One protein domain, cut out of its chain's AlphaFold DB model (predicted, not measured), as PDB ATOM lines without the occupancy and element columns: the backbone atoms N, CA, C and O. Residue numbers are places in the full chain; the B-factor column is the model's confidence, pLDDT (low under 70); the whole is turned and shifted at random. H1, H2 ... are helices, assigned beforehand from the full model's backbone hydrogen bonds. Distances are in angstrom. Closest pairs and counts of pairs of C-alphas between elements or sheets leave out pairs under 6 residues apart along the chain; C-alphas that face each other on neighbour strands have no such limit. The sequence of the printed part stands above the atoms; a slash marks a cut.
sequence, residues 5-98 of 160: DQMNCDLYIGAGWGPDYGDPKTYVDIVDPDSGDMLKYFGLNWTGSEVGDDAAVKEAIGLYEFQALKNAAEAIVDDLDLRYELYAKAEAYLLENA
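This is residues 5 to 98 of the 160 residues of the protein "Peptide ABC transporter substrate-binding protein" of Turicibacter sanguinis (UniProt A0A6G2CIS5). The helical hairpin of H4 and H5 packs with the shorter H1, the three nearly aligned in a triangle; short H2 and H3 lie near H1 and H4, and residues 5 to 24, unnamed, run along the outside. The 94 printed residues, 46 in named elements, under half, hold helices H1 to H5 in order and no named strand: all helix. The whole is compact, radius of gyration of the C-alphas 13.8 A, spanning 41 by 26 by 24 A.

H5, residues 80 to 96, and H4, residues 63 to 74, touch as a hairpin, opposite ways at a shallow tilt of 13 degrees; their closest C-alphas, Leu 86 and Ala 73, are 4.9 A apart. H1, residues 25 to 31, touches H5 at residues 87 to 91 alone. In H4 and H5 every O i to N i+4 pair is within hydrogen-bond range; H1 has 1 of 3, and 2 of 4 O i to N i+3.

H2 is residues 39 to 42, H3 55 to 60. H5 is 23.9 A long, from C-alpha 80 at (35.900, 12.157, 53.446) to C-alpha 96 at (58.153, 8.737, 45.359); H4 is 16.0 A.

The printed part has no cut; H2 to H3 is a long link. Residues 47 to 52 have pLDDT under 70.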
ATOM      1  N   ASP A   5      53.013 -10.321  28.497       79.31
ATOM      2  CA  ASP A   5      53.932 -10.860  27.478       79.31
ATOM      3  C   ASP A   5      53.865 -10.141  26.119       79.31
ATOM      4  O   ASP A   5      54.761 -10.263  25.284       79.31
ATOM      5  N   GLN A   6      52.785  -9.401  25.858       80.06
ATOM      6  CA  GLN A   6      52.608  -8.623  24.629       80.06
ATOM      7  C   GLN A   6      53.147  -7.191  24.754       80.06
ATOM      8  O   GLN A   6      53.090  -6.425  23.784       80.06
ATOM      9  N   MET A   7      53.649  -6.822  25.933       82.31
ATOM     10  CA  MET A   7      54.220  -5.520  26.248       82.31
ATOM     11  C   MET A   7      55.740  -5.659  26.365       82.31
ATOM     12  O   MET A   7      56.257  -6.200  27.330       82.31
ATOM     13  N   ASN A   8      56.463  -5.170  25.356       78.75
ATOM     14  CA  ASN A   8      57.926  -5.176  25.324       78.75
ATOM     15  C   ASN A   8      58.442  -3.734  25.260       78.75
ATOM     16  O   ASN A   8      58.750  -3.218  24.183       78.75
ATOM     17  N   CYS A   9      58.429  -3.054  26.401       81.56
ATOM     18  CA  CYS A   9      58.928  -1.691  26.540       81.56
ATOM     19  C   CYS A   9      59.446  -1.458  27.959       81.56
ATOM     20  O   CYS A   9      58.816  -1.899  28.913       81.56
ATOM     21  N   ASP A  10      60.537  -0.702  28.089       81.75
ATOM     22  CA  ASP A  10      61.063  -0.285  29.397       81.75
ATOM     23  C   ASP A  10      60.236   0.860  30.007       81.75
ATOM     24  O   ASP A  10      60.072   0.956  31.217       81.75
ATOM     25  N   LEU A  11      59.701   1.738  29.151       83.06
ATOM     26  CA  LEU A  11      58.827   2.851  29.515       83.06
ATOM     27  C   LEU A  11      57.698   2.961  28.492       83.06
ATOM     28  O   LEU A  11      57.942   2.960  27.281       83.06
ATOM     29  N   TYR A  12      56.461   3.119  28.966       84.00
ATOM     30  CA  TYR A  12      55.299   3.316  28.103       84.00
ATOM     31  C   TYR A  12      54.680   4.705  28.303       84.00
ATOM     32  O   TYR A  12      53.842   4.924  29.170       84.00
ATOM     33  N   ILE A  13      55.067   5.646  27.437       77.12
ATOM     34  CA  ILE A  13      54.705   7.079  27.522       77.12
ATOM     35  C   ILE A  13      53.288   7.362  26.954       77.12
ATOM     36  O   ILE A  13      52.852   8.503  26.850       77.12
ATOM     37  N   GLY A  14      52.537   6.320  26.574       74.00
ATOM     38  CA  GLY A  14      51.180   6.426  26.017       74.00
ATOM     39  C   GLY A  14      50.067   5.899  26.924       74.00
ATOM     40  O   GLY A  14      48.911   5.892  26.502       74.00
ATOM     41  N   ALA A  15      50.391   5.411  28.127       77.62
ATOM     42  CA  ALA A  15      49.375   5.004  29.091       77.62
ATOM     43  C   ALA A  15      48.844   6.252  29.782       77.62
ATOM     44  O   ALA A  15      49.602   7.066  30.301       77.62
ATOM     45  N   GLY A  16      47.526   6.393  29.772       80.44
ATOM     46  CA  GLY A  16      46.826   7.438  30.491       80.44
ATOM     47  C   GLY A  16      45.593   6.848  31.144       80.44
ATOM     48  O   GLY A  16      45.034   5.861  30.662       80.44
ATOM     49  N   TRP A  17      45.173   7.470  32.236       87.19
ATOM     50  CA  TRP A  17      43.951   7.117  32.927       87.19
ATOM     51  C   TRP A  17      43.139   8.373  33.213       87.19
ATOM     52  O   TRP A  17      43.677   9.379  33.676       87.19
ATOM     53  N   GLY A  18      41.851   8.315  32.889       86.19
ATOM     54  CA  GLY A  18      40.867   9.285  33.343       86.19
ATOM     55  C   GLY A  18      40.024   8.616  34.425       86.19
ATOM     56  O   GLY A  18      39.571   7.501  34.184       86.19
ATOM     57  N   PRO A  19      39.819   9.250  35.590       87.25
ATOM     58  CA  PRO A  19      39.055   8.642  36.669       87.25
ATOM     59  C   PRO A  19      37.609   8.378  36.233       87.25
ATOM     60  O   PRO A  19      37.004   9.248  35.609       87.25
ATOM     61  N   ASP A  20      37.028   7.225  36.576       87.38
ATOM     62  CA  ASP A  20      35.639   6.899  36.211       87.38
ATOM     63  C   ASP A  20      34.609   7.713  37.014       87.38
ATOM     64  O   ASP A  20      33.527   8.049  36.520       87.38
ATOM     65  N   TYR A  21      34.967   8.062  38.252       88.81
ATOM     66  CA  TYR A  21      34.163   8.801  39.223       88.81
ATOM     67  C   TYR A  21      35.006   9.876  39.922       88.81
ATOM     68  O   TYR A  21      36.230   9.799  39.942       88.81
ATOM     69  N   GLY A  22      34.354  10.861  40.543       89.38
ATOM     70  CA  GLY A  22      35.009  11.911  41.336       89.38
ATOM     71  C   GLY A  22      35.531  11.431  42.699       89.38
ATOM     72  O   GLY A  22      35.251  12.064  43.709       89.38
ATOM     73  N   ASP A  23      36.231  10.298  42.738       91.56
ATOM     74  CA  ASP A  23      36.789   9.677  43.944       91.56
ATOM     75  C   ASP A  23      38.254   9.292  43.679       91.56
ATOM     76  O   ASP A  23      38.501   8.609  42.690       91.56
ATOM     77  N   PRO A  24      39.239   9.666  44.515       92.00
ATOM     78  CA  PRO A  24      40.652   9.357  44.262       92.00
ATOM     79  C   PRO A  24      40.954   7.865  44.049       92.00
ATOM     80  O   PRO A  24      41.898   7.530  43.328       92.00
ATOM     81  N   LYS A  25      40.127   6.965  44.603       93.12
ATOM     82  CA  LYS A  25      40.247   5.511  44.436       93.12
ATOM     83  C   LYS A  25      40.393   5.102  42.975       93.12
ATOM     84  O   LYS A  25      41.308   4.356  42.639       93.12
ATOM     85  N   THR A  26      39.521   5.613  42.103       90.31
ATOM     86  CA  THR A  26      39.511   5.201  40.691       90.31
ATOM     87  C   THR A  26      40.791   5.619  39.966       90.31
ATOM     88  O   THR A  26      41.108   5.030  38.946       90.31
ATOM     89  N   TYR A  27      41.546   6.601  40.475       90.00
ATOM     90  CA  TYR A  27      42.809   7.016  39.869       90.00
ATOM     91  C   TYR A  27      43.969   6.094  40.256       90.00
ATOM     92  O   TYR A  27      44.758   5.703  39.401       90.00
ATOM     93  N   VAL A  28      44.056   5.715  41.533       92.69
ATOM     94  CA  VAL A  28      45.178   4.916  42.051       92.69
ATOM     95  C   VAL A  28      44.963   3.403  41.906       92.69
ATOM     96  O   VAL A  28      45.933   2.656  41.823       92.69
ATOM     97  N   ASP A  29      43.717   2.926  41.801       92.69
ATOM     98  CA  ASP A  29      43.392   1.495  41.642       92.69
ATOM     99  C   ASP A  29      44.005   0.853  40.386       92.69
ATOM    100  O   ASP A  29      44.144  -0.367  40.312       92.69
ATOM    101  N   ILE A  30      44.401   1.652  39.396       91.19
ATOM    102  CA  ILE A  30      44.925   1.165  38.115       91.19
ATOM    103  C   ILE A  30      46.233   0.381  38.240       91.19
ATOM    104  O   ILE A  30      46.587  -0.355  37.317       91.19
ATOM    105  N   VAL A  31      46.943   0.539  39.360       91.94
ATOM    106  CA  VAL A  31      48.178  -0.188  39.681       91.94
ATOM    107  C   VAL A  31      48.004  -1.166  40.846       91.94
ATOM    108  O   VAL A  31      48.992  -1.687  41.354       91.94
ATOM    109  N   ASP A  32      46.765  -1.438  41.270       92.38
ATOM    110  CA  ASP A  32      46.495  -2.470  42.270       92.38
ATOM    111  C   ASP A  32      47.091  -3.823  41.827       92.38
ATOM    112  O   ASP A  32      46.877  -4.221  40.678       92.38
ATOM    113  N   PRO A  33      47.833  -4.538  42.695       90.50
ATOM    114  CA  PRO A  33      48.515  -5.772  42.316       90.50
ATOM    115  C   PRO A  33      47.558  -6.896  41.896       90.50
ATOM    116  O   PRO A  33      47.965  -7.773  41.133       90.50
ATOM    117  N   ASP A  34      46.305  -6.875  42.346       88.25
ATOM    118  CA  ASP A  34      45.325  -7.918  42.070       88.25
ATOM    119  C   ASP A  34      44.496  -7.634  40.823       88.25
ATOM    120  O   ASP A  34      44.257  -8.557  40.042       88.25
ATOM    121  N   SER A  35      44.105  -6.378  40.597       87.69
ATOM    122  CA  SER A  35      43.155  -6.025  39.531       87.69
ATOM    123  C   SER A  35      43.523  -4.801  38.688       87.69
ATOM    124  O   SER A  35      42.708  -4.354  37.882       87.69
ATOM    125  N   GLY A  36      44.710  -4.221  38.865       90.12
ATOM    126  CA  GLY A  36      45.088  -2.968  38.215       90.12
ATOM    127  C   GLY A  36      45.168  -3.067  36.688       90.12
ATOM    128  O   GLY A  36      45.956  -3.835  36.129       90.12
ATOM    129  N   ASP A  37      44.388  -2.253  35.973       87.56
ATOM    130  CA  ASP A  37      44.335  -2.238  34.502       87.56
ATOM    131  C   ASP A  37      45.667  -1.880  33.816       87.56
ATOM    132  O   ASP A  37      45.882  -2.219  32.636       87.56
ATOM    133  N   MET A  38      46.559  -1.193  34.537       89.31
ATOM    134  CA  MET A  38      47.857  -0.741  34.038       89.31
ATOM    135  C   MET A  38      48.997  -1.725  34.317       89.31
ATOM    136  O   MET A  38      50.074  -1.544  33.754       89.31
ATOM    137  N   LEU A  39      48.773  -2.799  35.086       89.12
ATOM    138  CA  LEU A  39      49.822  -3.763  35.455       89.12
ATOM    139  C   LEU A  39      50.590  -4.332  34.255       89.12
ATOM    140  O   LEU A  39      51.812  -4.454  34.291       89.12
ATOM    141  N   LYS A  40      49.893  -4.578  33.142       86.38
ATOM    142  CA  LYS A  40      50.502  -5.058  31.890       86.38
ATOM    143  C   LYS A  40      51.607  -4.141  31.353       86.38
ATOM    144  O   LYS A  40      52.514  -4.625  30.688       86.38
ATOM    145  N   TYR A  41      51.546  -2.832  31.617       86.88
ATOM    146  CA  TYR A  41      52.583  -1.881  31.197       86.88
ATOM    147  C   TYR A  41      53.858  -1.996  32.039       86.88
ATOM    148  O   TYR A  41      54.909  -1.557  31.587       86.88
ATOM    149  N   PHE A  42      53.774  -2.634  33.210       86.12
ATOM    150  CA  PHE A  42      54.911  -3.024  34.043       86.12
ATOM    151  C   PHE A  42      55.383  -4.461  33.767       86.12
ATOM    152  O   PHE A  42      56.230  -4.975  34.489       86.12
ATOM    153  N   GLY A  43      54.812  -5.136  32.761       85.94
ATOM    154  CA  GLY A  43      55.072  -6.555  32.520       85.94
ATOM    155  C   GLY A  43      54.465  -7.476  33.583       85.94
ATOM    156  O   GLY A  43      54.932  -8.596  33.741       85.94
ATOM    157  N   LEU A  44      53.436  -7.016  34.304       87.62
ATOM    158  CA  LEU A  44      52.775  -7.770  35.370       87.62
ATOM    159  C   LEU A  44      51.363  -8.183  34.963       87.62
ATOM    160  O   LEU A  44      50.647  -7.449  34.274       87.62
ATOM    161  N   ASN A  45      50.935  -9.343  35.441       85.00
ATOM    162  CA  ASN A  45      49.573  -9.826  35.274       85.00
ATOM    163  C   ASN A  45      48.742  -9.640  36.554       85.00
ATOM    164  O   ASN A  45      49.270  -9.537  37.663       85.00
ATOM    165  N   TRP A  46      47.416  -9.620  36.403       79.62
ATOM    166  CA  TRP A  46      46.473  -9.635  37.528       79.62
ATOM    167  C   TRP A  46      46.661 -10.871  38.407       79.62
ATOM    168  O   TRP A  46      47.026 -11.944  37.914       79.62
ATOM    169  N   THR A  47      46.378 -10.741  39.701       65.19
ATOM    170  CA  THR A  47      46.382 -11.884  40.621       65.19
ATOM    171  C   THR A  47      45.213 -12.801  40.255       65.19
ATOM    172  O   THR A  47      44.049 -12.458  40.438       65.19
ATOM    173  N   GLY A  48      45.529 -13.953  39.652       58.41
ATOM    174  CA  GLY A  48      44.552 -14.884  39.069       58.41
ATOM    175  C   GLY A  48      44.630 -15.034  37.543       58.41
ATOM    176  O   GLY A  48      43.864 -15.813  36.978       58.41
ATOM    177  N   SER A  49      45.548 -14.333  36.871       61.47
ATOM    178  CA  SER A  49      45.929 -14.648  35.489       61.47
ATOM    179  C   SER A  49      46.486 -16.075  35.401       61.47
ATOM    180  O   SER A  49      47.276 -16.488  36.244       61.47
ATOM    181  N   GLU A  50      46.121 -16.826  34.357       54.97
ATOM    182  CA  GLU A  50      46.659 -18.174  34.082       54.97
ATOM    183  C   GLU A  50      48.156 -18.158  33.691       54.97
ATOM    184  O   GLU A  50      48.766 -19.208  33.485       54.97
ATOM    185  N   VAL A  51      48.747 -16.964  33.575       55.38
ATOM    186  CA  VAL A  51      50.123 -16.711  33.144       55.38
ATOM    187  C   VAL A  51      50.897 -16.027  34.272       55.38
ATOM    188  O   VAL A  51      50.560 -14.902  34.634       55.38
ATOM    189  N   GLY A  52      51.947 -16.701  34.758       60.09
ATOM    190  CA  GLY A  52      52.976 -16.151  35.653       60.09
ATOM    191  C   GLY A  52      52.598 -16.080  37.139       60.09
ATOM    192  O   GLY A  52      51.474 -15.743  37.493       60.09
ATOM    193  N   ASP A  53      53.558 -16.382  38.019       73.12
ATOM    194  CA  ASP A  53      53.503 -15.996  39.436       73.12
ATOM    195  C   ASP A  53      54.364 -14.739  39.623       73.12
ATOM    196  O   ASP A  53      55.556 -14.805  39.925       73.12
ATOM    197  N   ASP A  54      53.752 -13.582  39.379       84.50
ATOM    198  CA  ASP A  54      54.430 -12.286  39.457       84.50
ATOM    199  C   ASP A  54      54.505 -11.752  40.902       84.50
ATOM    200  O   ASP A  54      54.947 -10.622  41.123       84.50
ATOM    201  N   ALA A  55      54.082 -12.529  41.912       87.06
ATOM    202  CA  ALA A  55      53.968 -12.058  43.294       87.06
ATOM    203  C   ALA A  55      55.308 -11.579  43.869       87.06
ATOM    204  O   ALA A  55      55.363 -10.527  44.502       87.06
ATOM    205  N   ALA A  56      56.398 -12.302  43.599       89.06
ATOM    206  CA  ALA A  56      57.732 -11.901  44.050       89.06
ATOM    207  C   ALA A  56      58.185 -10.571  43.425       89.06
ATOM    208  O   ALA A  56      58.852  -9.776  44.084       89.06
ATOM    209  N   VAL A  57      57.809 -10.312  42.168       90.44
ATOM    210  CA  VAL A  57      58.130  -9.050  41.488       90.44
ATOM    211  C   VAL A  57      57.285  -7.918  42.064       90.44
ATOM    212  O   VAL A  57      57.843  -6.881  42.404       90.44
ATOM    213  N   LYS A  58      55.974  -8.135  42.242       91.25
ATOM    214  CA  LYS A  58      55.041  -7.169  42.853       91.25
ATOM    215  C   LYS A  58      55.494  -6.731  44.248       91.25
ATOM    216  O   LYS A  58      55.444  -5.542  44.548       91.25
ATOM    217  N   GLU A  59      55.976  -7.671  45.059       92.38
ATOM    218  CA  GLU A  59      56.592  -7.387  46.361       92.38
ATOM    219  C   GLU A  59      57.868  -6.554  46.196       92.38
ATOM    220  O   GLU A  59      57.999  -5.498  46.806       92.38
ATOM    221  N   ALA A  60      58.788  -6.982  45.325       92.81
ATOM    222  CA  ALA A  60      60.080  -6.320  45.141       92.81
ATOM    223  C   ALA A  60      59.971  -4.863  44.657       92.81
ATOM    224  O   ALA A  60      60.857  -4.062  44.955       92.81
ATOM    225  N   ILE A  61      58.915  -4.524  43.914       91.75
ATOM    226  CA  ILE A  61      58.656  -3.156  43.438       91.75
ATOM    227  C   ILE A  61      57.685  -2.368  44.336       91.75
ATOM    228  O   ILE A  61      57.302  -1.256  43.979       91.75
ATOM    229  N   GLY A  62      57.259  -2.934  45.472       94.50
ATOM    230  CA  GLY A  62      56.455  -2.230  46.477       94.50
ATOM    231  C   GLY A  62      54.948  -2.142  46.200       94.50
ATOM    232  O   GLY A  62      54.250  -1.359  46.845       94.50
ATOM    233  N   LEU A  63      54.386  -2.936  45.279       94.38
ATOM    234  CA  LEU A  63      52.946  -2.854  44.977       94.38
ATOM    235  C   LEU A  63      52.054  -3.328  46.129       94.38
ATOM    236  O   LEU A  63      50.945  -2.816  46.277       94.38
ATOM    237  N   TYR A  64      52.513  -4.262  46.965       94.56
ATOM    238  CA  TYR A  64      51.748  -4.687  48.143       94.56
ATOM    239  C   TYR A  64      51.798  -3.660  49.284       94.56
ATOM    240  O   TYR A  64      50.809  -3.494  50.000       94.56
ATOM    241  N   GLU A  65      52.886  -2.895  49.412       96.56
ATOM    242  CA  GLU A  65      52.942  -1.746  50.328       96.56
ATOM    243  C   GLU A  65      51.971  -0.648  49.879       96.56
ATOM    244  O   GLU A  65      51.165  -0.158  50.676       96.56
ATOM    245  N   PHE A  66      51.974  -0.325  48.581       96.56
ATOM    246  CA  PHE A  66      50.977   0.561  47.984       96.56
ATOM    247  C   PHE A  66      49.548   0.056  48.236       96.56
ATOM    248  O   PHE A  66      48.685   0.825  48.668       96.56
ATOM    249  N   GLN A  67      49.292  -1.238  48.015       95.56
ATOM    250  CA  GLN A  67      47.975  -1.832  48.232       95.56
ATOM    251  C   GLN A  67      47.513  -1.661  49.684       95.56
ATOM    252  O   GLN A  67      46.352  -1.328  49.920       95.56
ATOM    253  N   ALA A  68      48.408  -1.814  50.664       97.31
ATOM    254  CA  ALA A  68      48.082  -1.589  52.069       97.31
ATOM    255  C   ALA A  68      47.671  -0.130  52.352       97.31
ATOM    256  O   ALA A  68      46.664   0.097  53.027       97.31
ATOM    257  N   LEU A  69      48.396   0.856  51.802       97.94
ATOM    258  CA  LEU A  69      48.049   2.284  51.923       97.94
ATOM    259  C   LEU A  69      46.678   2.582  51.308       97.94
ATOM    260  O   LEU A  69      45.832   3.243  51.913       97.94
ATOM    261  N   LYS A  70      46.446   2.046  50.112       96.69
ATOM    262  CA  LYS A  70      45.197   2.192  49.372       96.69
ATOM    263  C   LYS A  70      44.010   1.563  50.108       96.69
ATOM    264  O   LYS A  70      42.962   2.195  50.232       96.69
ATOM    265  N   ASN A  71      44.177   0.350  50.634       96.94
ATOM    266  CA  ASN A  71      43.144  -0.359  51.391       96.94
ATOM    267  C   ASN A  71      42.815   0.355  52.709       96.94
ATOM    268  O   ASN A  71      41.656   0.380  53.119       96.94
ATOM    269  N   ALA A  72      43.809   0.977  53.354       97.94
ATOM    270  CA  ALA A  72      43.575   1.809  54.531       97.94
ATOM    271  C   ALA A  72      42.695   3.027  54.203       97.94
ATOM    272  O   ALA A  72      41.804   3.352  54.983       97.94
ATOM    273  N   ALA A  73      42.900   3.665  53.044       97.50
ATOM    274  CA  ALA A  73      42.040   4.748  52.571       97.50
ATOM    275  C   ALA A  73      40.624   4.255  52.220       97.50
ATOM    276  O   ALA A  73      39.635   4.883  52.586       97.50
ATOM    277  N   GLU A  74      40.512   3.109  51.544       96.06
ATOM    278  CA  GLU A  74      39.230   2.515  51.145       96.06
ATOM    279  C   GLU A  74      38.354   2.098  52.333       96.06
ATOM    280  O   GLU A  74      37.129   2.155  52.245       96.06
ATOM    281  N   ALA A  75      38.969   1.720  53.455       97.62
ATOM    282  CA  ALA A  75      38.254   1.358  54.675       97.62
ATOM    283  C   ALA A  75      37.531   2.545  55.343       97.62
ATOM    284  O   ALA A  75      36.641   2.322  56.167       97.62
ATOM    285  N   ILE A  76      37.893   3.790  55.009       97.69
ATOM    286  CA  ILE A  76      37.227   4.985  55.531       97.69
ATOM    287  C   ILE A  76      35.958   5.254  54.717       97.69
ATOM    288  O   ILE A  76      36.019   5.480  53.510       97.69
ATOM    289  N   VAL A  77      34.799   5.252  55.380       95.69
ATOM    290  CA  VAL A  77      33.479   5.401  54.727       95.69
ATOM    291  C   VAL A  77      32.644   6.560  55.278       95.69
ATOM    292  O   VAL A  77      31.606   6.891  54.709       95.69
ATOM    293  N   ASP A  78      33.081   7.168  56.377       96.94
ATOM    294  CA  ASP A  78      32.352   8.173  57.156       96.94
ATOM    295  C   ASP A  78      33.080   9.523  57.277       96.94
ATOM    296  O   ASP A  78      32.436  10.524  57.591       96.94
ATOM    297  N   ASP A  79      34.379   9.579  56.965       97.25
ATOM    298  CA  ASP A  79      35.194  10.799  56.962       97.25
ATOM    299  C   ASP A  79      35.892  10.989  55.604       97.25
ATOM    300  O   ASP A  79      36.882  10.329  55.280       97.25
ATOM    301  N   LEU A  80      35.354  11.892  54.779       95.62
ATOM    302  CA  LEU A  80      35.900  12.157  53.446       95.62
ATOM    303  C   LEU A  80      37.252  12.872  53.489       95.62
ATOM    304  O   LEU A  80      38.095  12.587  52.640       95.62
ATOM    305  N   ASP A  81      37.479  13.750  54.465       97.31
ATOM    306  CA  ASP A  81      38.735  14.495  54.565       97.31
ATOM    307  C   ASP A  81      39.876  13.532  54.910       97.31
ATOM    308  O   ASP A  81      40.905  13.509  54.226       97.31
ATOM    309  N   LEU A  82      39.656  12.654  55.894       97.88
ATOM    310  CA  LEU A  82      40.613  11.605  56.242       97.88
ATOM    311  C   LEU A  82      40.830  10.629  55.080       97.88
ATOM    312  O   LEU A  82      41.969  10.267  54.779       97.88
ATOM    313  N   ARG A  83      39.757  10.212  54.398       97.69
ATOM    314  CA  ARG A  83      39.849   9.322  53.232       97.69
ATOM    315  C   ARG A  83      40.718   9.926  52.131       97.69
ATOM    316  O   ARG A  83      41.577   9.236  51.579       97.69
ATOM    317  N   TYR A  84      40.516  11.202  51.818       97.19
ATOM    318  CA  TYR A  84      41.299  11.904  50.802       97.19
ATOM    319  C   TYR A  84      42.750  12.111  51.236       97.19
ATOM    320  O   TYR A  84      43.646  11.925  50.413       97.19
ATOM    321  N   GLU A  85      43.013  12.391  52.514       97.88
ATOM    322  CA  GLU A  85      44.383  12.450  53.039       97.88
ATOM    323  C   GLU A  85      45.109  11.101  52.886       97.88
ATOM    324  O   GLU A  85      46.277  11.053  52.493       97.88
ATOM    325  N   LEU A  86      44.429   9.985  53.166       98.31
ATOM    326  CA  LEU A  86      45.013   8.650  53.021       98.31
ATOM    327  C   LEU A  86      45.249   8.271  51.554       98.31
ATOM    328  O   LEU A  86      46.302   7.717  51.239       98.31
ATOM    329  N   TYR A  87      44.337   8.616  50.641       97.94
ATOM    330  CA  TYR A  87      44.593   8.426  49.210       97.94
ATOM    331  C   TYR A  87      45.731   9.305  48.696       97.94
ATOM    332  O   TYR A  87      46.523   8.829  47.887       97.94
ATOM    333  N   ALA A  88      45.881  10.533  49.202       97.19
ATOM    334  CA  ALA A  88      47.026  11.376  48.869       97.19
ATOM    335  C   ALA A  88      48.353  10.732  49.307       97.19
ATOM    336  O   ALA A  88      49.344  10.816  48.585       97.19
ATOM    337  N   LYS A  89      48.380  10.021  50.446       97.81
ATOM    338  CA  LYS A  89      49.553   9.229  50.868       97.81
ATOM    339  C   LYS A  89      49.816   8.044  49.938       97.81
ATOM    340  O   LYS A  89      50.969   7.775  49.615       97.81
ATOM    341  N   ALA A  90      48.767   7.350  49.494       97.69
ATOM    342  CA  ALA A  90      48.902   6.254  48.533       97.69
ATOM    343  C   ALA A  90      49.430   6.750  47.173       97.69
ATOM    344  O   ALA A  90      50.327   6.135  46.605       97.69
ATOM    345  N   GLU A  91      48.927   7.882  46.673       95.75
ATOM    346  CA  GLU A  91      49.435   8.517  45.452       95.75
ATOM    347  C   GLU A  91      50.887   8.984  45.619       95.75
ATOM    348  O   GLU A  91      51.723   8.693  44.764       95.75
ATOM    349  N   ALA A  92      51.217   9.638  46.738       96.69
ATOM    350  CA  ALA A  92      52.583  10.066  47.030       96.69
ATOM    351  C   ALA A  92      53.567   8.889  46.986       96.69
ATOM    352  O   ALA A  92      54.615   9.010  46.361       96.69
ATOM    353  N   TYR A  93      53.197   7.727  47.537       97.62
ATOM    354  CA  TYR A  93      54.016   6.514  47.458       97.62
ATOM    355  C   TYR A  93      54.310   6.094  46.009       97.62
ATOM    356  O   TYR A  93      55.448   5.748  45.686       97.62
ATOM    357  N   LEU A  94      53.313   6.146  45.115       94.94
ATOM    358  CA  LEU A  94      53.508   5.814  43.696       94.94
ATOM    359  C   LEU A  94      54.490   6.769  43.009       94.94
ATOM    360  O   LEU A  94      55.293   6.333  42.180       94.94
ATOM    361  N   LEU A  95      54.424   8.057  43.353       94.50
ATOM    362  CA  LEU A  95      55.289   9.097  42.797       94.50
ATOM    363  C   LEU A  95      56.717   9.008  43.353       94.50
ATOM    364  O   LEU A  95      57.680   9.066  42.590       94.50
ATOM    365  N   GLU A  96      56.862   8.833  44.667       96.31
ATOM    366  CA  GLU A  96      58.153   8.737  45.359       96.31
ATOM    367  C   GLU A  96      58.958   7.512  44.911       96.31
ATOM    368  O   GLU A  96      60.177   7.602  44.752       96.31
ATOM    369  N   ASN A  97      58.280   6.394  44.632       94.12
ATOM    370  CA  ASN A  97      58.902   5.169  44.121       94.12
ATOM    371  C   ASN A  97      58.993   5.121  42.586       94.12
ATOM    372  O   ASN A  97      59.412   4.108  42.029       94.12
ATOM    373  N   ALA A  98      58.609   6.199  41.893       92.06
ATOM    374  CA  ALA A  98      58.611   6.304  40.432       92.06
ATOM    375  C   ALA A  98      57.837   5.180  39.706       92.06
ATOM    376  O   ALA A  98      58.132   4.863  38.553       92.06
TER     377      ALA A  98